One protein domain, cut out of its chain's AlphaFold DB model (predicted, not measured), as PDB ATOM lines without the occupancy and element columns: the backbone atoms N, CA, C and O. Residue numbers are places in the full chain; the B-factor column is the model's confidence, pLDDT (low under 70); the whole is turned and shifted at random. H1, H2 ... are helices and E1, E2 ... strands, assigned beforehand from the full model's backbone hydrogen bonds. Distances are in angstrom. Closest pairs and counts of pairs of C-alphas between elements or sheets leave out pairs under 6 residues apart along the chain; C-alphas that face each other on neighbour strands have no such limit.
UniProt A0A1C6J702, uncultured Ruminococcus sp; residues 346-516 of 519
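Overview. This is residues 346 to 516 of the 519 residues of a protein of uncultured Ruminococcus sp (UniProt A0A1C6J702). One strongly twisted sheet of nine strands runs through the domain, with E10 and E8 in its middle; the short helix H2 lies over E2 towards one end, H3 over E8, and the longest helix, H4, over E6 and E9 at the other end. A long loop, residues 392 to 411, joins E3 to E4 at the H2 end, and small H5 lies off the sheet beyond H4. The printed part has 171 residues, with five named helices and ten named strands in the order H1 H2 E1 E2 E3 E4 E5 H3 E6 E7 E8 H4 H5 E9 E10; the sheet, E1 E2 E3 E4 E10 E8 E7 E6 E9, is antiparallel throughout. The class is mixed, with 82 residues, under half, in named elements. The whole is compact, with a radius of gyration of the C-alphas of 17.6 A and spans of 52 by 40 by 28 A.

Arrangement. Inner strands E10, residues 509 to 515, and E8, 462 to 468, pair through N 465 and O 513, 2.8 A. On the other side of E10 is E4, residues 412 to 416, with N 415 and O 512 at 2.8 A. E1, 364 to 367, E2, 379 to 382, E3, 388 to 391, and E4 form a meander, each strand the antiparallel neighbour of the one before; so do E6, 444 to 446, E7, 454 to 459, and E8. E9, residues 498 to 500, is an edge strand beside E6, with N 500 and O 444 at 2.9 A. H2, residues 353 to 359, and H4, 472 to 484, are on one face of the sheet, making two layers. H2 runs along E2 at 4 degrees on the local plane; H4 runs across E9 at 66 degrees on the local plane, the closest C-alphas being Met 482 and Tyr 498, 6.3 A. H3, residues 431 to 438, runs along E8 at a height over the sheet of 9.2 A. H1, 347 to 350, only grazes the sheet; H5, 488 to 491, is not on it. E5, residues 420 to 422, pairs with no named strand. Every O i to N i+4 pair is within hydrogen-bond range in H2, H3 and H4; H1 and H5 are too short for one.

Along the chain. H1 begins at C-alpha 347, (59.618, 8.349, 95.315). E8 is 19.3 A long, H4 18.3 A and E10 17.6 A, ending at C-alpha 515, (59.290, -2.733, 87.401).

Size, cuts and confidence. The C-alphas farthest apart, Asp 361 and Glu 489, are 56.6 A apart. The printed part has no cut; the links E1 to E2 and E3 to E4 are long. Mean pLDDT of the printed part is 71.3; 68 residues are under 70, among them 359 to 378, 392 to 406 and 485 to 498.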
ATOM      1  N   GLU A 346      56.056   6.266  94.091       65.25
ATOM      2  CA  GLU A 346      57.039   6.566  93.048       65.25
ATOM      3  C   GLU A 346      58.372   7.117  93.579       65.25
ATOM      4  O   GLU A 346      59.416   6.845  92.980       65.25
ATOM      5  N   GLU A 347      58.376   7.841  94.705       66.12
ATOM      6  CA  GLU A 347      59.618   8.349  95.315       66.12
ATOM      7  C   GLU A 347      60.497   7.208  95.852       66.12
ATOM      8  O   GLU A 347      61.718   7.347  95.963       66.12
ATOM      9  N   LEU A 348      59.904   6.032  96.093       68.56
ATOM     10  CA  LEU A 348      60.619   4.823  96.516       68.56
ATOM     11  C   LEU A 348      61.699   4.409  95.512       68.56
ATOM     12  O   LEU A 348      62.745   3.902  95.899       68.56
ATOM     13  N   PHE A 349      61.482   4.672  94.225       65.50
ATOM     14  CA  PHE A 349      62.425   4.311  93.172       65.50
ATOM     15  C   PHE A 349      63.651   5.222  93.078       65.50
ATOM     16  O   PHE A 349      64.614   4.882  92.391       65.50
ATOM     17  N   SER A 350      63.615   6.395  93.710       70.44
ATOM     18  CA  SER A 350      64.764   7.303  93.778       70.44
ATOM     19  C   SER A 350      65.708   6.967  94.934       70.44
ATOM     20  O   SER A 350      66.805   7.521  94.993       70.44
ATOM     21  N   ASN A 351      65.301   6.059  95.823       73.31
ATOM     22  CA  ASN A 351      66.077   5.623  96.975       73.31
ATOM     23  C   ASN A 351      66.829   4.319  96.674       73.31
ATOM     24  O   ASN A 351      66.387   3.476  95.882       73.31
ATOM     25  N   THR A 352      67.980   4.138  97.324       78.75
ATOM     26  CA  THR A 352      68.631   2.824  97.355       78.75
ATOM     27  C   THR A 352      67.858   1.878  98.267       78.75
ATOM     28  O   THR A 352      67.099   2.312  99.139       78.75
ATOM     29  N   VAL A 353      68.055   0.570  98.093       73.44
ATOM     30  CA  VAL A 353      67.472  -0.425  99.004       73.44
ATOM     31  C   VAL A 353      67.891  -0.128 100.452       73.44
ATOM     32  O   VAL A 353      67.050  -0.133 101.340       73.44
ATOM     33  N   GLY A 354      69.152   0.230 100.693       70.88
ATOM     34  CA  GLY A 354      69.674   0.576 102.014       70.88
ATOM     35  C   GLY A 354      69.082   1.857 102.602       70.88
ATOM     36  O   GLY A 354      68.850   1.920 103.809       70.88
ATOM     37  N   ASP A 355      68.793   2.868 101.779       76.88
ATOM     38  CA  ASP A 355      68.107   4.082 102.245       76.88
ATOM     39  C   ASP A 355      66.682   3.758 102.702       76.88
ATOM     40  O   ASP A 355      66.256   4.192 103.772       76.88
ATOM     41  N   MET A 356      65.982   2.906 101.948       74.31
ATOM     42  CA  MET A 356      64.646   2.433 102.305       74.31
ATOM     43  C   MET A 356      64.630   1.600 103.593       74.31
ATOM     44  O   MET A 356      63.716   1.735 104.407       74.31
ATOM     45  N   LEU A 357      65.651   0.768 103.814       69.62
ATOM     46  CA  LEU A 357      65.797  -0.008 105.050       69.62
ATOM     47  C   LEU A 357      66.043   0.899 106.263       69.62
ATOM     48  O   LEU A 357      65.423   0.711 107.311       69.62
ATOM     49  N   LYS A 358      66.870   1.939 106.108       72.25
ATOM     50  CA  LYS A 358      67.129   2.930 107.164       72.25
ATOM     51  C   LYS A 358      65.900   3.771 107.499       72.25
ATOM     52  O   LYS A 358      65.677   4.042 108.672       72.25
ATOM     53  N   MET A 359      65.080   4.141 106.510       67.06
ATOM     54  CA  MET A 359      63.805   4.840 106.752       67.06
ATOM     55  C   MET A 359      62.826   4.022 107.609       67.06
ATOM     56  O   MET A 359      61.928   4.590 108.230       67.06
ATOM     57  N   ALA A 360      63.003   2.701 107.645       61.97
ATOM     58  CA  ALA A 360      62.196   1.759 108.405       61.97
ATOM     59  C   ALA A 360      62.854   1.301 109.722       61.97
ATOM     60  O   ALA A 360      62.412   0.301 110.287       61.97
ATOM     61  N   ASP A 361      63.927   1.955 110.185       66.00
ATOM     62  CA  ASP A 361      64.752   1.510 111.323       66.00
ATOM     63  C   ASP A 361      65.220   0.042 111.195       66.00
ATOM     64  O   ASP A 361      65.355  -0.682 112.183       66.00
ATOM     65  N   ASN A 362      65.442  -0.427 109.961       63.34
ATOM     66  CA  ASN A 362      65.737  -1.824 109.623       63.34
ATOM     67  C   ASN A 362      64.684  -2.834 110.125       63.34
ATOM     68  O   ASN A 362      64.981  -4.015 110.296       63.34
ATOM     69  N   ASN A 363      63.444  -2.392 110.346       68.06
ATOM     70  CA  ASN A 363      62.334  -3.244 110.749       68.06
ATOM     71  C   ASN A 363      61.518  -3.684 109.523       68.06
ATOM     72  O   ASN A 363      60.542  -3.034 109.129       68.06
ATOM     73  N   TYR A 364      61.944  -4.789 108.914       67.31
ATOM     74  CA  TYR A 364      61.346  -5.339 107.702       67.31
ATOM     75  C   TYR A 364      61.181  -6.861 107.764       67.31
ATOM     76  O   TYR A 364      61.872  -7.559 108.507       67.31
ATOM     77  N   GLU A 365      60.289  -7.366 106.921       67.69
ATOM     78  CA  GLU A 365      60.091  -8.786 106.656       67.69
ATOM     79  C   GLU A 365      60.388  -9.083 105.181       67.69
ATOM     80  O   GLU A 365      60.092  -8.278 104.296       67.69
ATOM     81  N   PHE A 366      60.992 -10.240 104.909       65.00
ATOM     82  CA  PHE A 366      61.126 -10.731 103.542       65.00
ATOM     83  C   PHE A 366      59.815 -11.367 103.099       65.00
ATOM     84  O   PHE A 366      59.344 -12.332 103.702       65.00
ATOM     85  N   VAL A 367      59.257 -10.851 102.014       61.38
ATOM     86  CA  VAL A 367      58.014 -11.328 101.418       61.38
ATOM     87  C   VAL A 367      58.242 -11.738  99.976       61.38
ATOM     88  O   VAL A 367      59.160 -11.267  99.311       61.38
ATOM     89  N   TYR A 368      57.397 -12.626  99.474       61.19
ATOM     90  CA  TYR A 368      57.433 -13.013  98.071       61.19
ATOM     91  C   TYR A 368      56.479 -12.126  97.264       61.19
ATOM     92  O   TYR A 368      55.392 -11.816  97.765       61.19
ATOM     93  N   PRO A 369      56.856 -11.727  96.036       61.72
ATOM     94  CA  PRO A 369      55.967 -10.973  95.164       61.72
ATOM     95  C   PRO A 369      54.690 -11.778  94.914       61.72
ATOM     96  O   PRO A 369      54.745 -12.972  94.604       61.72
ATOM     97  N   THR A 370      53.532 -11.136  95.037       54.28
ATOM     98  CA  THR A 370      52.251 -11.797  94.714       54.28
ATOM     99  C   THR A 370      51.978 -11.790  93.213       54.28
ATOM    100  O   THR A 370      51.148 -12.556  92.726       54.28
ATOM    101  N   PHE A 371      52.716 -10.954  92.479       54.06
ATOM    102  CA  PHE A 371      52.502 -10.665  91.075       54.06
ATOM    103  C   PHE A 371      53.678 -11.159  90.222       54.06
ATOM    104  O   PHE A 371      54.538 -10.394  89.788       54.06
ATOM    105  N   VAL A 372      53.785 -12.469  90.007       48.50
ATOM    106  CA  VAL A 372      54.955 -13.048  89.327       48.50
ATOM    107  C   VAL A 372      54.844 -12.829  87.821       48.50
ATOM    108  O   VAL A 372      54.238 -13.632  87.118       48.50
ATOM    109  N   GLN A 373      55.437 -11.745  87.317       44.62
ATOM    110  CA  GLN A 373      55.682 -11.608  85.880       44.62
ATOM    111  C   GLN A 373      57.100 -12.013  85.476       44.62
ATOM    112  O   GLN A 373      57.288 -12.341  84.318       44.62
ATOM    113  N   ASN A 374      58.072 -12.080  86.396       40.66
ATOM    114  CA  ASN A 374      59.448 -12.487  86.085       40.66
ATOM    115  C   ASN A 374      60.211 -12.918  87.351       40.66
ATOM    116  O   ASN A 374      60.814 -12.078  87.992       40.66
ATOM    117  N   GLY A 375      60.188 -14.202  87.725       42.62
ATOM    118  CA  GLY A 375      61.210 -14.874  88.561       42.62
ATOM    119  C   GLY A 375      61.955 -14.093  89.664       42.62
ATOM    120  O   GLY A 375      63.170 -14.241  89.767       42.62
ATOM    121  N   TYR A 376      61.281 -13.268  90.472       49.59
ATOM    122  CA  TYR A 376      61.925 -12.514  91.554       49.59
ATOM    123  C   TYR A 376      61.781 -13.241  92.890       49.59
ATOM    124  O   TYR A 376      60.672 -13.530  93.337       49.59
ATOM    125  N   ASP A 377      62.920 -13.512  93.529       51.62
ATOM    126  CA  ASP A 377      62.994 -14.453  94.647       51.62
ATOM    127  C   ASP A 377      62.647 -13.848  96.019       51.62
ATOM    128  O   ASP A 377      62.351 -14.614  96.928       51.62
ATOM    129  N   SER A 378      62.666 -12.519  96.225       59.59
ATOM    130  CA  SER A 378      62.288 -11.872  97.505       59.59
ATOM    131  C   SER A 378      62.097 -10.350  97.376       59.59
ATOM    132  O   SER A 378      62.837  -9.683  96.656       59.59
ATOM    133  N   MET A 379      61.142  -9.793  98.122       71.00
ATOM    134  CA  MET A 379      60.894  -8.360  98.322       71.00
ATOM    135  C   MET A 379      60.947  -8.009  99.816       71.00
ATOM    136  O   MET A 379      60.788  -8.874 100.674       71.00
ATOM    137  N   TYR A 380      61.147  -6.735 100.131       72.50
ATOM    138  CA  TYR A 380      61.135  -6.201 101.488       72.50
ATOM    139  C   TYR A 380      59.771  -5.588 101.789       72.50
ATOM    140  O   TYR A 380      59.328  -4.685 101.078       72.50
ATOM    141  N   GLN A 381      59.126  -6.052 102.856       78.75
ATOM    142  CA  GLN A 381      57.949  -5.426 103.447       78.75
ATOM    143  C   GLN A 381      58.368  -4.651 104.692       78.75
ATOM    144  O   GLN A 381      58.908  -5.217 105.641       78.75
ATOM    145  N   CYS A 382      58.105  -3.349 104.710       68.31
ATOM    146  CA  CYS A 382      58.342  -2.523 105.888       68.31
ATOM    147  C   CYS A 382      57.255  -2.769 106.944       68.31
ATOM    148  O   CYS A 382      56.067  -2.647 106.643       68.31
ATOM    149  N   SER A 383      57.636  -3.008 108.202       67.50
ATOM    150  CA  SER A 383      56.674  -3.188 109.300       67.50
ATOM    151  C   SER A 383      55.831  -1.935 109.579       67.50
ATOM    152  O   SER A 383      54.685  -2.043 110.011       67.50
ATOM    153  N   ALA A 384      56.382  -0.739 109.341       62.84
ATOM    154  CA  ALA A 384      55.665   0.528 109.519       62.84
ATOM    155  C   ALA A 384      54.703   0.834 108.357       62.84
ATOM    156  O   ALA A 384      53.675   1.480 108.564       62.84
ATOM    157  N   PHE A 385      55.019   0.343 107.154       71.62
ATOM    158  CA  PHE A 385      54.256   0.575 105.926       71.62
ATOM    159  C   PHE A 385      54.030  -0.749 105.179       71.62
ATOM    160  O   PHE A 385      54.566  -0.945 104.085       71.62
ATOM    161  N   PRO A 386      53.240  -1.673 105.756       75.56
ATOM    162  CA  PRO A 386      53.092  -3.032 105.238       75.56
ATOM    163  C   PRO A 386      52.427  -3.093 103.859       75.56
ATOM    164  O   PRO A 386      52.445  -4.140 103.227       75.56
ATOM    165  N   GLN A 387      51.830  -1.997 103.387       80.94
ATOM    166  CA  GLN A 387      51.222  -1.893 102.064       80.94
ATOM    167  C   GLN A 387      52.214  -1.542 100.940       80.94
ATOM    168  O   GLN A 387      51.821  -1.556  99.775       80.94
ATOM    169  N   TYR A 388      53.471  -1.222 101.270       82.94
ATOM    170  CA  TYR A 388      54.534  -0.924 100.308       82.94
ATOM    171  C   TYR A 388      55.609  -2.002 100.380       82.94
ATOM    172  O   TYR A 388      56.301  -2.138 101.393       82.94
ATOM    173  N   HIS A 389      55.766  -2.759  99.301       83.94
ATOM    174  CA  HIS A 389      56.847  -3.721  99.150       83.94
ATOM    175  C   HIS A 389      57.817  -3.216  98.088       83.94
ATOM    176  O   HIS A 389      57.396  -2.727  97.039       83.94
ATOM    177  N   PHE A 390      59.116  -3.366  98.320       80.31
ATOM    178  CA  PHE A 390      60.138  -2.942  97.365       80.31
ATOM    179  C   PHE A 390      61.271  -3.959  97.272       80.31
ATOM    180  O   PHE A 390      61.494  -4.757  98.178       80.31
ATOM    181  N   GLY A 391      61.997  -3.957  96.163       76.38
ATOM    182  CA  GLY A 391      63.121  -4.861  95.980       76.38
ATOM    183  C   GLY A 391      63.918  -4.581  94.718       76.38
ATOM    184  O   GLY A 391      63.661  -3.625  93.979       76.38
ATOM    185  N   ARG A 392      64.906  -5.444  94.478       67.88
ATOM    186  CA  ARG A 392      65.726  -5.431  93.270       67.88
ATOM    187  C   ARG A 392      65.461  -6.678  92.433       67.88
ATOM    188  O   ARG A 392      65.474  -7.801  92.925       67.88
ATOM    189  N   ALA A 393      65.312  -6.449  91.141       53.12
ATOM    190  CA  ALA A 393      65.229  -7.432  90.084       53.12
ATOM    191  C   ALA A 393      66.642  -7.890  89.688       53.12
ATOM    192  O   ALA A 393      67.163  -7.464  88.662       53.12
ATOM    193  N   ALA A 394      67.329  -8.684  90.512       48.84
ATOM    194  CA  ALA A 394      68.650  -9.188  90.127       48.84
ATOM    195  C   ALA A 394      68.862 -10.649  90.527       48.84
ATOM    196  O   ALA A 394      68.977 -10.985  91.702       48.84
ATOM    197  N   LEU A 395      68.978 -11.496  89.504       43.78
ATOM    198  CA  LEU A 395      69.450 -12.868  89.603       43.78
ATOM    199  C   LEU A 395      70.969 -12.865  89.377       43.78
ATOM    200  O   LEU A 395      71.434 -12.394  88.338       43.78
ATOM    201  N   ASN A 396      71.766 -13.392  90.308       40.78
ATOM    202  CA  ASN A 396      73.168 -13.683  90.012       40.78
ATOM    203  C   ASN A 396      73.234 -15.011  89.240       40.78
ATOM    204  O   ASN A 396      73.085 -16.090  89.818       40.78
ATOM    205  N   THR A 397      73.455 -14.928  87.928       37.94
ATOM    206  CA  THR A 397      73.444 -16.075  87.005       37.94
ATOM    207  C   THR A 397      74.568 -17.088  87.240       37.94
ATOM    208  O   THR A 397      74.471 -18.212  86.760       37.94
ATOM    209  N   GLU A 398      75.625 -16.726  87.973       33.56
ATOM    210  CA  GLU A 398      76.756 -17.622  88.259       33.56
ATOM    211  C   GLU A 398      76.578 -18.412  89.561       33.56
ATOM    212  O   GLU A 398      77.045 -19.544  89.670       33.56
ATOM    213  N   THR A 399      75.900 -17.833  90.555       38.97
ATOM    214  CA  THR A 399      75.756 -18.438  91.892       38.97
ATOM    215  C   THR A 399      74.354 -18.956  92.185       38.97
ATOM    216  O   THR A 399      74.177 -19.686  93.160       38.97
ATOM    217  N   GLY A 400      73.355 -18.588  91.374       37.41
ATOM    218  CA  GLY A 400      71.952 -18.924  91.627       37.41
ATOM    219  C   GLY A 400      71.416 -18.347  92.943       37.41
ATOM    220  O   GLY A 400      70.423 -18.845  93.461       37.41
ATOM    221  N   LYS A 401      72.094 -17.340  93.513       36.03
ATOM    222  CA  LYS A 401      71.710 -16.651  94.751       36.03
ATOM    223  C   LYS A 401      71.299 -15.212  94.434       36.03
ATOM    224  O   LYS A 401      72.047 -14.489  93.778       36.03
ATOM    225  N   GLY A 402      70.149 -14.771  94.937       44.34
ATOM    226  CA  GLY A 402      69.823 -13.347  95.010       44.34
ATOM    227  C   GLY A 402      70.702 -12.682  96.068       44.34
ATOM    228  O   GLY A 402      70.508 -12.906  97.258       44.34
ATOM    229  N   TYR A 403      71.703 -11.905  95.655       42.25
ATOM    230  CA  TYR A 403      72.387 -10.973  96.553       42.25
ATOM    231  C   TYR A 403      71.695  -9.617  96.431       42.25
ATOM    232  O   TYR A 403      71.601  -9.076  95.327       42.25
ATOM    233  N   VAL A 404      71.212  -9.071  97.546       53.50
ATOM    234  CA  VAL A 404      70.695  -7.702  97.579       53.50
ATOM    235  C   VAL A 404      71.828  -6.785  98.016       53.50
ATOM    236  O   VAL A 404      72.193  -6.739  99.185       53.50
ATOM    237  N   ASP A 405      72.409  -6.077  97.054       62.22
ATOM    238  CA  ASP A 405      73.311  -4.968  97.338       62.22
ATOM    239  C   ASP A 405      72.471  -3.761  97.774       62.22
ATOM    240  O   ASP A 405      71.772  -3.145  96.964       62.22
ATOM    241  N   GLU A 406      72.524  -3.441  99.066       69.31
ATOM    242  CA  GLU A 406      71.796  -2.322  99.667       69.31
ATOM    243  C   GLU A 406      72.193  -0.959  99.074       69.31
ATOM    244  O   GLU A 406      71.436   0.000  99.187       69.31
ATOM    245  N   SER A 407      73.348  -0.848  98.407       70.38
ATOM    246  CA  SER A 407      73.785   0.402  97.770       70.38
ATOM    247  C   SER A 407      73.111   0.681  96.424       70.38
ATOM    248  O   SER A 407      73.280   1.762  95.856       70.38
ATOM    249  N   LEU A 408      72.345  -0.277  95.896       72.94
ATOM    250  CA  LEU A 408      71.732  -0.180  94.578       72.94
ATOM    251  C   LEU A 408      70.289   0.349  94.638       72.94
ATOM    252  O   LEU A 408      69.596   0.149  95.639       72.94
ATOM    253  N   PRO A 409      69.810   1.013  93.566       75.75
ATOM    254  CA  PRO A 409      68.451   1.544  93.512       75.75
ATOM    255  C   PRO A 409      67.400   0.433  93.553       75.75
ATOM    256  O   PRO A 409      67.619  -0.673  93.041       75.75
ATOM    257  N   VAL A 410      66.239   0.759  94.123       79.06
ATOM    258  CA  VAL A 410      65.028  -0.064  94.024       79.06
ATOM    259  C   VAL A 410      64.609  -0.161  92.558       79.06
ATOM    260  O   VAL A 410      64.439   0.854  91.885       79.06
ATOM    261  N   THR A 411      64.406  -1.381  92.062       76.88
ATOM    262  CA  THR A 411      63.990  -1.615  90.666       76.88
ATOM    263  C   THR A 411      62.610  -2.249  90.560       76.88
ATOM    264  O   THR A 411      62.133  -2.456  89.454       76.88
ATOM    265  N   ARG A 412      61.965  -2.587  91.677       80.94
ATOM    266  CA  ARG A 412      60.602  -3.117  91.699       80.94
ATOM    267  C   ARG A 412      59.873  -2.649  92.944       80.94
ATOM    268  O   ARG A 412      60.426  -2.720  94.042       80.94
ATOM    269  N   VAL A 413      58.626  -2.228  92.765       82.75
ATOM    270  CA  VAL A 413      57.711  -1.883  93.855       82.75
ATOM    271  C   VAL A 413      56.374  -2.585  93.629       82.75
ATOM    272  O   VAL A 413      55.844  -2.583  92.517       82.75
ATOM    273  N   GLU A 414      55.836  -3.173  94.694       84.56
ATOM    274  CA  GLU A 414      54.480  -3.716  94.754       84.56
ATOM    275  C   GLU A 414      53.699  -2.992  95.845       84.56
ATOM    276  O   GLU A 414      54.131  -2.885  96.993       84.56
ATOM    277  N   LEU A 415      52.537  -2.486  95.462       86.38
ATOM    278  CA  LEU A 415      51.661  -1.683  96.289       86.38
ATOM    279  C   LEU A 415      50.359  -2.438  96.526       86.38
ATOM    280  O   LEU A 415      49.770  -2.972  95.587       86.38
ATOM    281  N   TYR A 416      49.891  -2.435  97.768       86.25
ATOM    282  CA  TYR A 416      48.670  -3.118  98.198       86.25
ATOM    283  C   TYR A 416      47.642  -2.117  98.725       86.25
ATOM    284  O   TYR A 416      47.936  -0.933  98.889       86.25
ATOM    285  N   ASN A 417      46.419  -2.588  98.976       83.06
ATOM    286  CA  ASN A 417      45.277  -1.752  99.355       83.06
ATOM    287  C   ASN A 417      45.627  -0.665 100.398       83.06
ATOM    288  O   ASN A 417      46.129  -0.965 101.484       83.06
ATOM    289  N   GLY A 418      45.343   0.596 100.060       80.81
ATOM    290  CA  GLY A 418      45.674   1.780 100.860       80.81
ATOM    291  C   GLY A 418      47.026   2.437 100.542       80.81
ATOM    292  O   GLY A 418      47.329   3.487 101.111       80.81
ATOM    293  N   ALA A 419      47.837   1.860  99.652       85.31
ATOM    294  CA  ALA A 419      49.066   2.471  99.148       85.31
ATOM    295  C   ALA A 419      48.781   3.476  98.021       85.31
ATOM    296  O   ALA A 419      47.966   3.213  97.138       85.31
ATOM    297  N   TYR A 420      49.489   4.606  98.024       87.00
ATOM    298  CA  TYR A 420      49.357   5.667  97.024       87.00
ATOM    299  C   TYR A 420      50.447   5.538  95.957       87.00
ATOM    300  O   TYR A 420      51.632   5.468  96.274       87.00
ATOM    301  N   ILE A 421      50.041   5.557  94.688       87.12
ATOM    302  CA  ILE A 421      50.931   5.649  93.518       87.12
ATOM    303  C   ILE A 421      51.200   7.115  93.186       87.12
ATOM    304  O   ILE A 421      52.329   7.500  92.927       87.12
ATOM    305  N   THR A 422      50.157   7.945  93.232       85.25
ATOM    306  CA  THR A 422      50.236   9.410  93.189       85.25
ATOM    307  C   THR A 422      49.237   9.978  94.193       85.25
ATOM    308  O   THR A 422      48.462   9.237  94.795       85.25
ATOM    309  N   LYS A 423      49.166  11.305  94.333       82.25
ATOM    310  CA  LYS A 423      48.156  11.957  95.183       82.25
ATOM    311  C   LYS A 423      46.706  11.565  94.848       82.25
ATOM    312  O   LYS A 423      45.859  11.575  95.736       82.25
ATOM    313  N   ASN A 424      46.431  11.225  93.586       86.44
ATOM    314  CA  ASN A 424      45.081  10.940  93.086       86.44
ATOM    315  C   ASN A 424      44.884   9.478  92.654       86.44
ATOM    316  O   ASN A 424      43.790   9.130  92.219       86.44
ATOM    317  N   ILE A 425      45.927   8.646  92.729       89.56
ATOM    318  CA  ILE A 425      45.894   7.247  92.291       89.56
ATOM    319  C   ILE A 425      46.420   6.380  93.429       89.56
ATOM    320  O   ILE A 425      47.561   6.550  93.858       89.56
ATOM    321  N   TYR A 426      45.606   5.448  93.911       90.56
ATOM    322  CA  TYR A 426      45.939   4.548  95.012       90.56
ATOM    323  C   TYR A 426      45.343   3.154  94.784       90.56
ATOM    324  O   TYR A 426      44.412   2.977  94.000       90.56
ATOM    325  N   VAL A 427      45.885   2.152  95.471       89.06
ATOM    326  CA  VAL A 427      45.387   0.772  95.404       89.06
ATOM    327  C   VAL A 427      44.139   0.644  96.271       89.06
ATOM    328  O   VAL A 427      44.164   1.004  97.448       89.06
ATOM    329  N   GLY A 428      43.056   0.136  95.687       87.62
ATOM    330  CA  GLY A 428      41.715   0.105  96.274       87.62
ATOM    331  C   GLY A 428      40.689   0.959  95.517       87.62
ATOM    332  O   GLY A 428      39.524   0.988  95.907       87.62
ATOM    333  N   MET A 429      41.096   1.640  94.441       90.25
ATOM    334  CA  MET A 429      40.187   2.316  93.506       90.25
ATOM    335  C   MET A 429      39.476   1.305  92.602       90.25
ATOM    336  O   MET A 429      40.066   0.291  92.217       90.25
ATOM    337  N   THR A 430      38.236   1.603  92.227       91.94
ATOM    338  CA  THR A 430      37.528   0.909  91.139       91.94
ATOM    339  C   THR A 430      38.178   1.207  89.783       91.94
ATOM    340  O   THR A 430      38.887   2.205  89.621       91.94
ATOM    341  N   TYR A 431      37.945   0.355  88.786       90.31
ATOM    342  CA  TYR A 431      38.452   0.554  87.428       90.31
ATOM    343  C   TYR A 431      37.992   1.891  86.832       90.31
ATOM    344  O   TYR A 431      38.797   2.610  86.240       90.31
ATOM    345  N   ASN A 432      36.732   2.275  87.028       92.69
ATOM    346  CA  ASN A 432      36.195   3.537  86.533       92.69
ATOM    347  C   ASN A 432      36.801   4.747  87.259       92.69
ATOM    348  O   ASN A 432      37.091   5.759  86.618       92.69
ATOM    349  N   GLU A 433      37.037   4.663  88.572       93.69
ATOM    350  CA  GLU A 433      37.771   5.702  89.310       93.69
ATOM    351  C   GLU A 433      39.211   5.837  88.805       93.69
ATOM    352  O   GLU A 433      39.675   6.959  88.592       93.69
ATOM    353  N   LEU A 434      39.893   4.714  88.556       91.81
ATOM    354  CA  LEU A 434      41.233   4.696  87.973       91.81
ATOM    355  C   LEU A 434      41.235   5.338  86.577       91.81
ATOM    356  O   LEU A 434      42.052   6.216  86.317       91.81
ATOM    357  N   CYS A 435      40.284   4.981  85.708       92.06
ATOM    358  CA  CYS A 435      40.140   5.584  84.380       92.06
ATOM    359  C   CYS A 435      39.927   7.101  84.456       92.06
ATOM    360  O   CYS A 435      40.535   7.865  83.707       92.06
ATOM    361  N   ASN A 436      39.083   7.558  85.386       93.38
ATOM    362  CA  ASN A 436      38.844   8.984  85.595       93.38
ATOM    363  C   ASN A 436      40.111   9.716  86.061       93.38
ATOM    364  O   ASN A 436      40.357  10.838  85.621       93.38
ATOM    365  N   ALA A 437      40.912   9.092  86.930       91.31
ATOM    366  CA  ALA A 437      42.165   9.663  87.414       91.31
ATOM    367  C   ALA A 437      43.264   9.684  86.336       91.31
ATOM    368  O   ALA A 437      44.038  10.639  86.281       91.31
ATOM    369  N   LEU A 438      43.310   8.667  85.470       90.19
ATOM    370  CA  LEU A 438      44.241   8.585  84.340       90.19
ATOM    371  C   LEU A 438      43.831   9.492  83.166       90.19
ATOM    372  O   LEU A 438      44.682   9.935  82.401       90.19
ATOM    373  N   GLY A 439      42.535   9.782  83.015       89.69
ATOM    374  CA  GLY A 439      41.992  10.488  81.849       89.69
ATOM    375  C   GLY A 439      41.907   9.617  80.589       89.69
ATOM    376  O   GLY A 439      41.656  10.128  79.497       89.69
ATOM    377  N   GLU A 440      42.091   8.307  80.733       88.69
ATOM    378  CA  GLU A 440      42.041   7.309  79.668       88.69
ATOM    379  C   GLU A 440      41.357   6.029  80.157       88.69
ATOM    380  O   GLU A 440      41.128   5.843  81.350       88.69
ATOM    381  N   LYS A 441      40.996   5.152  79.218       87.19
ATOM    382  CA  LYS A 441      40.337   3.870  79.496       87.19
ATOM    383  C   LYS A 441      41.232   2.714  79.054       87.19
ATOM    384  O   LYS A 441      41.033   2.180  77.961       87.19
ATOM    385  N   PRO A 442      42.261   2.380  79.844       84.06
ATOM    386  CA  PRO A 442      43.189   1.315  79.495       84.06
ATOM    387  C   PRO A 442      42.468  -0.037  79.512       84.06
ATOM    388  O   PRO A 442      41.682  -0.324  80.416       84.06
ATOM    389  N   LEU A 443      42.707  -0.865  78.498       82.38
ATOM    390  CA  LEU A 443      42.076  -2.181  78.406       82.38
ATOM    391  C   LEU A 443      42.670  -3.133  79.447       82.38
ATOM    392  O   LEU A 443      43.856  -3.056  79.775       82.38
ATOM    393  N   MET A 444      41.850  -4.060  79.938       79.50
ATOM    394  CA  MET A 444      42.352  -5.169  80.738       79.50
ATOM    395  C   MET A 444      42.975  -6.205  79.810       79.50
ATOM    396  O   MET A 444      42.283  -6.803  78.988       79.50
ATOM    397  N   TYR A 445      44.274  -6.418  79.963       71.62
ATOM    398  CA  TYR A 445      45.021  -7.467  79.296       71.62
ATOM    399  C   TYR A 445      44.907  -8.770  80.077       71.62
ATOM    400  O   TYR A 445      45.176  -8.828  81.282       71.62
ATOM    401  N   LEU A 446      44.524  -9.818  79.356       62.12
ATOM    402  CA  LEU A 446      44.480 -11.192  79.838       62.12
ATOM    403  C   LEU A 446      45.319 -12.059  78.903       62.12
ATOM    404  O   LEU A 446      45.249 -11.909  77.680       62.12
ATOM    405  N   SER A 447      46.121 -12.950  79.485       56.66
ATOM    406  CA  SER A 447      46.757 -14.031  78.734       56.66
ATOM    407  C   SER A 447      45.818 -15.237  78.692       56.66
ATOM    408  O   SER A 447      45.059 -15.478  79.632       56.66
ATOM    409  N   ASN A 448      45.878 -16.019  77.615       46.38
ATOM    410  CA  ASN A 448      45.201 -17.315  77.542       46.38
ATOM    411  C   ASN A 448      45.917 -18.408  78.366       46.38
ATOM    412  O   ASN A 448      45.284 -19.414  78.670       46.38
ATOM    413  N   THR A 449      47.186 -18.200  78.744       41.34
ATOM    414  CA  THR A 449      48.008 -19.120  79.563       41.34
ATOM    415  C   THR A 449      48.124 -18.712  81.028       41.34
ATOM    416  O   THR A 449      48.507 -19.506  81.869       41.34
ATOM    417  N   ASP A 450      47.845 -17.450  81.351       46.34
ATOM    418  CA  ASP A 450      47.990 -16.925  82.705       46.34
ATOM    419  C   ASP A 450      46.789 -16.049  83.031       46.34
ATOM    420  O   ASP A 450      46.511 -15.055  82.358       46.34
ATOM    421  N   ARG A 451      46.104 -16.358  84.135       48.00
ATOM    422  CA  ARG A 451      44.980 -15.559  84.662       48.00
ATOM    423  C   ARG A 451      45.426 -14.224  85.280       48.00
ATOM    424  O   ARG A 451      44.740 -13.708  86.165       48.00
ATOM    425  N   ASN A 452      46.562 -13.677  84.860       53.28
ATOM    426  CA  ASN A 452      47.038 -12.375  85.302       53.28
ATOM    427  C   ASN A 452      46.152 -11.292  84.669       53.28
ATOM    428  O   ASN A 452      46.180 -11.072  83.462       53.28
ATOM    429  N   ARG A 453      45.317 -10.663  85.504       68.88
ATOM    430  CA  ARG A 453      44.312  -9.655  85.128       68.88
ATOM    431  C   ARG A 453      44.946  -8.283  85.248       68.88
ATOM    432  O   ARG A 453      44.976  -7.733  86.348       68.88
ATOM    433  N   ILE A 454      45.498  -7.770  84.156       73.75
ATOM    434  CA  ILE A 454      46.340  -6.582  84.237       73.75
ATOM    435  C   ILE A 454      45.764  -5.461  83.408       73.75
ATOM    436  O   ILE A 454      45.634  -5.580  82.196       73.75
ATOM    437  N   VAL A 455      45.522  -4.328  84.043       81.56
ATOM    438  CA  VAL A 455      45.476  -3.061  83.318       81.56
ATOM    439  C   VAL A 455      46.863  -2.449  83.407       81.56
ATOM    440  O   VAL A 455      47.400  -2.323  84.503       81.56
ATOM    441  N   SER A 456      47.463  -2.094  82.275       85.19
ATOM    442  CA  SER A 456      48.696  -1.311  82.269       85.19
ATOM    443  C   SER A 456      48.383   0.157  82.005       85.19
ATOM    444  O   SER A 456      47.522   0.478  81.190       85.19
ATOM    445  N   ALA A 457      49.079   1.052  82.697       86.06
ATOM    446  CA  ALA A 457      49.019   2.485  82.436       86.06
ATOM    447  C   ALA A 457      50.400   3.108  82.621       86.06
ATOM    448  O   ALA A 457      51.197   2.654  83.448       86.06
ATOM    449  N   THR A 458      50.692   4.161  81.860       87.12
ATOM    450  CA  THR A 458      51.924   4.929  82.042       87.12
ATOM    451  C   THR A 458      51.655   6.104  82.971       87.12
ATOM    452  O   THR A 458      50.947   7.039  82.612       87.12
ATOM    453  N   ILE A 459      52.256   6.082  84.159       85.12
ATOM    454  CA  ILE A 459      52.136   7.146  85.160       85.12
ATOM    455  C   ILE A 459      53.534   7.711  85.391       85.12
ATOM    456  O   ILE A 459      54.483   6.960  85.608       85.12
ATOM    457  N   ASN A 460      53.684   9.030  85.229       81.38
ATOM    458  CA  ASN A 460      54.954   9.751  85.390       81.38
ATOM    459  C   ASN A 460      56.150   9.116  84.645       81.38
ATOM    460  O   ASN A 460      57.283   9.119  85.119       81.38
ATOM    461  N   GLY A 461      55.897   8.580  83.443       79.62
ATOM    462  CA  GLY A 461      56.915   7.967  82.584       79.62
ATOM    463  C   GLY A 461      57.271   6.517  82.928       79.62
ATOM    464  O   GLY A 461      58.189   5.972  82.321       79.62
ATOM    465  N   ARG A 462      56.556   5.884  83.867       82.44
ATOM    466  CA  ARG A 462      56.741   4.484  84.270       82.44
ATOM    467  C   ARG A 462      55.509   3.656  83.946       82.44
ATOM    468  O   ARG A 462      54.383   4.131  84.095       82.44
ATOM    469  N   THR A 463      55.718   2.413  83.529       84.88
ATOM    470  CA  THR A 463      54.624   1.462  83.321       84.88
ATOM    471  C   THR A 463      54.217   0.863  84.659       84.88
ATOM    472  O   THR A 463      55.030   0.244  85.345       84.88
ATOM    473  N   TRP A 464      52.953   1.058  85.009       87.44
ATOM    474  CA  TRP A 464      52.304   0.451  86.160       87.44
ATOM    475  C   TRP A 464      51.329  -0.616  85.690       87.44
ATOM    476  O   TRP A 464      50.552  -0.385  84.764       87.44
ATOM    477  N   TRP A 465      51.351  -1.763  86.354       86.19
ATOM    478  CA  TRP A 465      50.433  -2.872  86.145       86.19
ATOM    479  C   TRP A 465      49.505  -2.994  87.347       86.19
ATOM    480  O   TRP A 465      49.949  -3.183  88.475       86.19
ATOM    481  N   PHE A 466      48.210  -2.882  87.096       86.31
ATOM    482  CA  PHE A 466      47.155  -2.943  88.094       86.31
ATOM    483  C   PHE A 466      46.484  -4.308  88.043       86.31
ATOM    484  O   PHE A 466      45.929  -4.689  87.010       86.31
ATOM    485  N   GLY A 467      46.531  -5.024  89.163       84.19
ATOM    486  CA  GLY A 467      45.801  -6.263  89.379       84.19
ATOM    487  C   GLY A 467      44.412  -5.996  89.951       84.19
ATOM    488  O   GLY A 467      44.237  -5.116  90.797       84.19
ATOM    489  N   PHE A 468      43.429  -6.771  89.494       82.06
ATOM    490  CA  PHE A 468      42.033  -6.646  89.917       82.06
ATOM    491  C   PHE A 468      41.473  -7.959  90.456       82.06
ATOM    492  O   PHE A 468      41.610  -9.031  89.847       82.06
ATOM    493  N   ASP A 469      40.724  -7.846  91.549       73.06
ATOM    494  CA  ASP A 469      39.977  -8.958  92.126       73.06
ATOM    495  C   ASP A 469      38.613  -9.089  91.430       73.06
ATOM    496  O   ASP A 469      37.604  -8.540  91.863       73.06
ATOM    497  N   LEU A 470      38.587  -9.823  90.316       74.75
ATOM    498  CA  LEU A 470      37.359 -10.268  89.650       74.75
ATOM    499  C   LEU A 470      36.760 -11.490  90.354       74.75
ATOM    500  O   LEU A 470      37.498 -12.421  90.711       74.75
ATOM    501  N   THR A 471      35.430 -11.530  90.462       78.19
ATOM    502  CA  THR A 471      34.692 -12.758  90.801       78.19
ATOM    503  C   THR A 471      34.801 -13.785  89.669       78.19
ATOM    504  O   THR A 471      35.111 -13.437  88.528       78.19
ATOM    505  N   ASP A 472      34.519 -15.059  89.957       68.75
ATOM    506  CA  ASP A 472      34.547 -16.119  88.936       68.75
ATOM    507  C   ASP A 472      33.593 -15.826  87.760       68.75
ATOM    508  O   ASP A 472      33.910 -16.139  86.614       68.75
ATOM    509  N   GLU A 473      32.455 -15.178  88.028       77.56
ATOM    510  CA  GLU A 473      31.473 -14.774  87.013       77.56
ATOM    511  C   GLU A 473      32.005 -13.646  86.117       77.56
ATOM    512  O   GLU A 473      31.924 -13.729  84.893       77.56
ATOM    513  N   GLN A 474      32.610 -12.618  86.717       79.31
ATOM    514  CA  GLN A 474      33.216 -11.508  85.981       79.31
ATOM    515  C   GLN A 474      34.420 -11.975  85.148       79.31
ATOM    516  O   GLN A 474      34.643 -11.491  84.038       79.31
ATOM    517  N   LEU A 475      35.183 -12.942  85.663       72.19
ATOM    518  CA  LEU A 475      36.304 -13.551  84.954       72.19
ATOM    519  C   LEU A 475      35.841 -14.328  83.714       72.19
ATOM    520  O   LEU A 475      36.399 -14.134  82.637       72.19
ATOM    521  N   ASP A 476      34.823 -15.180  83.861       73.62
ATOM    522  CA  ASP A 476      34.247 -15.956  82.755       73.62
ATOM    523  C   ASP A 476      33.668 -15.033  81.673       73.62
ATOM    524  O   ASP A 476      33.891 -15.234  80.481       73.62
ATOM    525  N   GLU A 477      32.993 -13.959  82.086       79.31
ATOM    526  CA  GLU A 477      32.479 -12.940  81.173       79.31
ATOM    527  C   GLU A 477      33.603 -12.218  80.412       79.31
ATOM    528  O   GLU A 477      33.535 -12.068  79.190       79.31
ATOM    529  N   THR A 478      34.686 -11.833  81.096       76.19
ATOM    530  CA  THR A 478      35.835 -11.175  80.448       76.19
ATOM    531  C   THR A 478      36.538 -12.120  79.462       76.19
ATOM    532  O   THR A 478      36.915 -11.707  78.364       76.19
ATOM    533  N   TYR A 479      36.631 -13.415  79.789       73.38
ATOM    534  CA  TYR A 479      37.188 -14.439  78.901       73.38
ATOM    535  C   TYR A 479      36.307 -14.707  77.673       73.38
ATOM    536  O   TYR A 479      36.817 -14.825  76.559       73.38
ATOM    537  N   LYS A 480      34.976 -14.730  77.824       77.06
ATOM    538  CA  LYS A 480      34.050 -14.843  76.682       77.06
ATOM    539  C   LYS A 480      34.194 -13.683  75.712       77.06
ATOM    540  O   LYS A 480      34.182 -13.897  74.504       77.06
ATOM    541  N   ARG A 481      34.354 -12.460  76.223       80.06
ATOM    542  CA  ARG A 481      34.614 -11.279  75.386       80.06
ATOM    543  C   ARG A 481      35.928 -11.421  74.624       80.06
ATOM    544  O   ARG A 481      35.962 -11.109  73.438       80.06
ATOM    545  N   MET A 482      36.964 -11.956  75.271       71.88
ATOM    546  CA  MET A 482      38.253 -12.281  74.648       71.88
ATOM    547  C   MET A 482      38.099 -13.283  73.495       71.88
ATOM    548  O   MET A 482      38.579 -13.058  72.382       71.88
ATOM    549  N   GLN A 483      37.372 -14.371  73.754       68.56
ATOM    550  CA  GLN A 483      37.119 -15.421  72.777       68.56
ATOM    551  C   GLN A 483      36.249 -14.920  71.620       68.56
ATOM    552  O   GLN A 483      36.485 -15.295  70.482       68.56
ATOM    553  N   ALA A 484      35.283 -14.037  71.878       73.00
ATOM    554  CA  ALA A 484      34.445 -13.439  70.838       73.00
ATOM    555  C   ALA A 484      35.209 -12.465  69.921       73.00
ATOM    556  O   ALA A 484      34.770 -12.216  68.800       73.00
ATOM    557  N   GLN A 485      36.330 -11.905  70.387       69.19
ATOM    558  CA  GLN A 485      37.199 -11.027  69.599       69.19
ATOM    559  C   GLN A 485      38.220 -11.793  68.736       69.19
ATOM    560  O   GLN A 485      38.863 -11.181  67.885       69.19
ATOM    561  N   THR A 486      38.361 -13.109  68.931       60.97
ATOM    562  CA  THR A 486      39.361 -13.956  68.259       60.97
ATOM    563  C   THR A 486      38.666 -15.068  67.470       60.97
ATOM    564  O   THR A 486      37.693 -15.645  67.945       60.97
ATOM    565  N   ASP A 487      39.156 -15.429  66.282       59.38
ATOM    566  CA  ASP A 487      38.617 -16.591  65.562       59.38
ATOM    567  C   ASP A 487      38.823 -17.858  66.414       59.38
ATOM    568  O   ASP A 487      39.952 -18.168  66.807       59.38
ATOM    569  N   SER A 488      37.741 -18.587  66.723       52.53
ATOM    570  CA  SER A 488      37.724 -19.614  67.782       52.53
ATOM    571  C   SER A 488      38.760 -20.729  67.612       52.53
ATOM    572  O   SER A 488      39.189 -21.307  68.604       52.53
ATOM    573  N   GLU A 489      39.173 -21.029  66.376       50.50
ATOM    574  CA  GLU A 489      40.208 -22.031  66.067       50.50
ATOM    575  C   GLU A 489      41.634 -21.553  66.389       50.50
ATOM    576  O   GLU A 489      42.532 -22.368  66.573       50.50
ATOM    577  N   THR A 490      41.862 -20.240  66.471       44.75
ATOM    578  CA  THR A 490      43.189 -19.645  66.721       44.75
ATOM    579  C   THR A 490      43.393 -19.215  68.168       44.75
ATOM    580  O   THR A 490      44.528 -19.103  68.617       44.75
ATOM    581  N   PHE A 491      42.309 -19.025  68.919       51.78
ATOM    582  CA  PHE A 491      42.335 -18.577  70.311       51.78
ATOM    583  C   PHE A 491      43.106 -19.525  71.248       51.78
ATOM    584  O   PHE A 491      43.900 -19.073  72.072       51.78
ATOM    585  N   GLU A 492      42.941 -20.840  71.073       49.34
ATOM    586  CA  GLU A 492      43.678 -21.865  71.835       49.34
ATOM    587  C   GLU A 492      45.164 -21.959  71.443       49.34
ATOM    588  O   GLU A 492      45.973 -22.502  72.189       49.34
ATOM    589  N   LEU A 493      45.541 -21.425  70.279       39.66
ATOM    590  CA  LEU A 493      46.887 -21.541  69.711       39.66
ATOM    591  C   LEU A 493      47.727 -20.272  69.877       39.66
ATOM    592  O   LEU A 493      48.917 -20.289  69.559       39.66
ATOM    593  N   ASN A 494      47.123 -19.169  70.326       45.09
ATOM    594  CA  ASN A 494      47.716 -17.850  70.187       45.09
ATOM    595  C   ASN A 494      47.999 -17.191  71.549       45.09
ATOM    596  O   ASN A 494      47.070 -16.656  72.155       45.09
ATOM    597  N   PRO A 495      49.258 -17.199  72.030       48.12
ATOM    598  CA  PRO A 495      49.645 -16.807  73.391       48.12
ATOM    599  C   PRO A 495      49.633 -15.287  73.649       48.12
ATOM    600  O   PRO A 495      50.286 -14.804  74.573       48.12
ATOM    601  N   TYR A 496      48.971 -14.496  72.799       47.72
ATOM    602  CA  TYR A 496      49.005 -13.037  72.901       47.72
ATOM    603  C   TYR A 496      48.034 -12.500  73.958       47.72
ATOM    604  O   TYR A 496      46.985 -13.077  74.228       47.72
ATOM    605  N   GLN A 497      48.402 -11.356  74.537       57.66
ATOM    606  CA  GLN A 497      47.568 -10.584  75.451       57.66
ATOM    607  C   GLN A 497      46.410  -9.942  74.682       57.66
ATOM    608  O   GLN A 497      46.634  -9.167  73.750       57.66
ATOM    609  N   TYR A 498      45.180 -10.223  75.095       64.88
ATOM    610  CA  TYR A 498      43.986  -9.612  74.515       64.88
ATOM    611  C   TYR A 498      43.432  -8.555  75.465       64.88
ATOM    612  O   TYR A 498      43.305  -8.797  76.665       64.88
ATOM    613  N   GLY A 499      43.118  -7.379  74.920       72.62
ATOM    614  CA  GLY A 499      42.558  -6.263  75.674       72.62
ATOM    615  C   GLY A 499      41.032  -6.300  75.678       72.62
ATOM    616  O   GLY A 499      40.411  -6.201  74.622       72.62
ATOM    617  N   VAL A 500      40.420  -6.387  76.858       77.88
ATOM    618  CA  VAL A 500      38.962  -6.359  77.029       77.88
ATOM    619  C   VAL A 500      38.551  -5.118  77.820       77.88
ATOM    620  O   VAL A 500      39.193  -4.752  78.806       77.88
ATOM    621  N   ASP A 501      37.474  -4.459  77.382       81.75
ATOM    622  CA  ASP A 501      36.833  -3.393  78.155       81.75
ATOM    623  C   ASP A 501      35.989  -4.009  79.279       81.75
ATOM    624  O   ASP A 501      35.147  -4.887  79.049       81.75
ATOM    625  N   ILE A 502      36.244  -3.536  80.495       82.38
ATOM    626  CA  ILE A 502      35.626  -3.986  81.746       82.38
ATOM    627  C   ILE A 502      34.899  -2.841  82.475       82.38
ATOM    628  O   ILE A 502      34.583  -2.966  83.659       82.38
ATOM    629  N   SER A 503      34.622  -1.725  81.786       84.81
ATOM    630  CA  SER A 503      33.953  -0.537  82.352       84.81
ATOM    631  C   SER A 503      32.595  -0.843  83.005       84.81
ATOM    632  O   SER A 503      32.157  -0.118  83.895       84.81
ATOM    633  N   ASP A 504      31.906  -1.888  82.547       84.56
ATOM    634  CA  ASP A 504      30.605  -2.343  83.052       84.56
ATOM    635  C   ASP A 504      30.707  -3.292  84.257       84.56
ATOM    636  O   ASP A 504      29.743  -3.435  85.008       84.56
ATOM    637  N   ILE A 505      31.867  -3.928  84.438       83.31
ATOM    638  CA  ILE A 505      32.182  -4.822  85.559       83.31
ATOM    639  C   ILE A 505      32.691  -4.017  86.760       83.31
ATOM    640  O   ILE A 505      32.355  -4.331  87.901       83.31
ATOM    641  N   ASP A 506      33.504  -2.997  86.478       88.06
ATOM    642  CA  ASP A 506      34.068  -2.034  87.426       88.06
ATOM    643  C   ASP A 506      34.748  -2.638  88.678       88.06
ATOM    644  O   ASP A 506      34.387  -2.327  89.817       88.06
ATOM    645  N   PRO A 507      35.726  -3.548  88.503       86.94
ATOM    646  CA  PRO A 507      36.393  -4.209  89.618       86.94
ATOM    647  C   PRO A 507      37.312  -3.269  90.405       86.94
ATOM    648  O   PRO A 507      37.770  -2.244  89.904       86.94
ATOM    649  N   VAL A 508      37.645  -3.667  91.634       87.75
ATOM    650  CA  VAL A 508      38.549  -2.920  92.519       87.75
ATOM    651  C   VAL A 508      39.995  -3.380  92.327       87.75
ATOM    652  O   VAL A 508      40.274  -4.579  92.259       87.75
ATOM    653  N   THR A 509      40.913  -2.417  92.254       86.94
ATOM    654  CA  THR A 509      42.361  -2.656  92.233       86.94
ATOM    655  C   THR A 509      42.818  -3.279  93.554       86.94
ATOM    656  O   THR A 509      42.609  -2.708  94.625       86.94
ATOM    657  N   SER A 510      43.447  -4.451  93.491       83.44
ATOM    658  CA  SER A 510      43.947  -5.173  94.670       83.44
ATOM    659  C   SER A 510      45.457  -5.049  94.852       83.44
ATOM    660  O   SER A 510      45.949  -5.084  95.982       83.44
ATOM    661  N   VAL A 511      46.179  -4.835  93.752       85.56
ATOM    662  CA  VAL A 511      47.629  -4.644  93.726       85.56
ATOM    663  C   VAL A 511      48.017  -3.712  92.581       85.56
ATOM    664  O   VAL A 511      47.369  -3.704  91.532       85.56
ATOM    665  N   ALA A 512      49.082  -2.938  92.761       87.31
ATOM    666  CA  ALA A 512      49.742  -2.222  91.676       87.31
ATOM    667  C   ALA A 512      51.245  -2.491  91.698       87.31
ATOM    668  O   ALA A 512      51.871  -2.481  92.755       87.31
ATOM    669  N   VAL A 513      51.819  -2.735  90.527       85.00
ATOM    670  CA  VAL A 513      53.204  -3.181  90.368       85.00
ATOM    671  C   VAL A 513      53.905  -2.292  89.363       85.00
ATOM    672  O   VAL A 513      53.335  -1.961  88.326       85.00
ATOM    673  N   CYS A 514      55.149  -1.934  89.645       84.19
ATOM    674  CA  CYS A 514      56.004  -1.257  88.684       84.19
ATOM    675  C   CYS A 514      57.427  -1.816  88.769       84.19
ATOM    676  O   CYS A 514      58.030  -1.863  89.844       84.19
ATOM    677  N   ASP A 515      57.936  -2.233  87.611       75.88
ATOM    678  CA  ASP A 515      59.290  -2.733  87.401       75.88
ATOM    679  C   ASP A 515      60.075  -1.691  86.602       75.88
ATOM    680  O   ASP A 515      59.645  -1.232  85.543       75.88
ATOM    681  N   ILE A 516      61.263  -1.357  87.091       67.50
ATOM    682  CA  ILE A 516      62.335  -0.728  86.327       67.50
ATOM    683  C   ILE A 516      63.268  -1.854  85.881       67.50
ATOM    684  O   ILE A 516      64.374  -2.018  86.394       67.50
TER     685      ILE A 516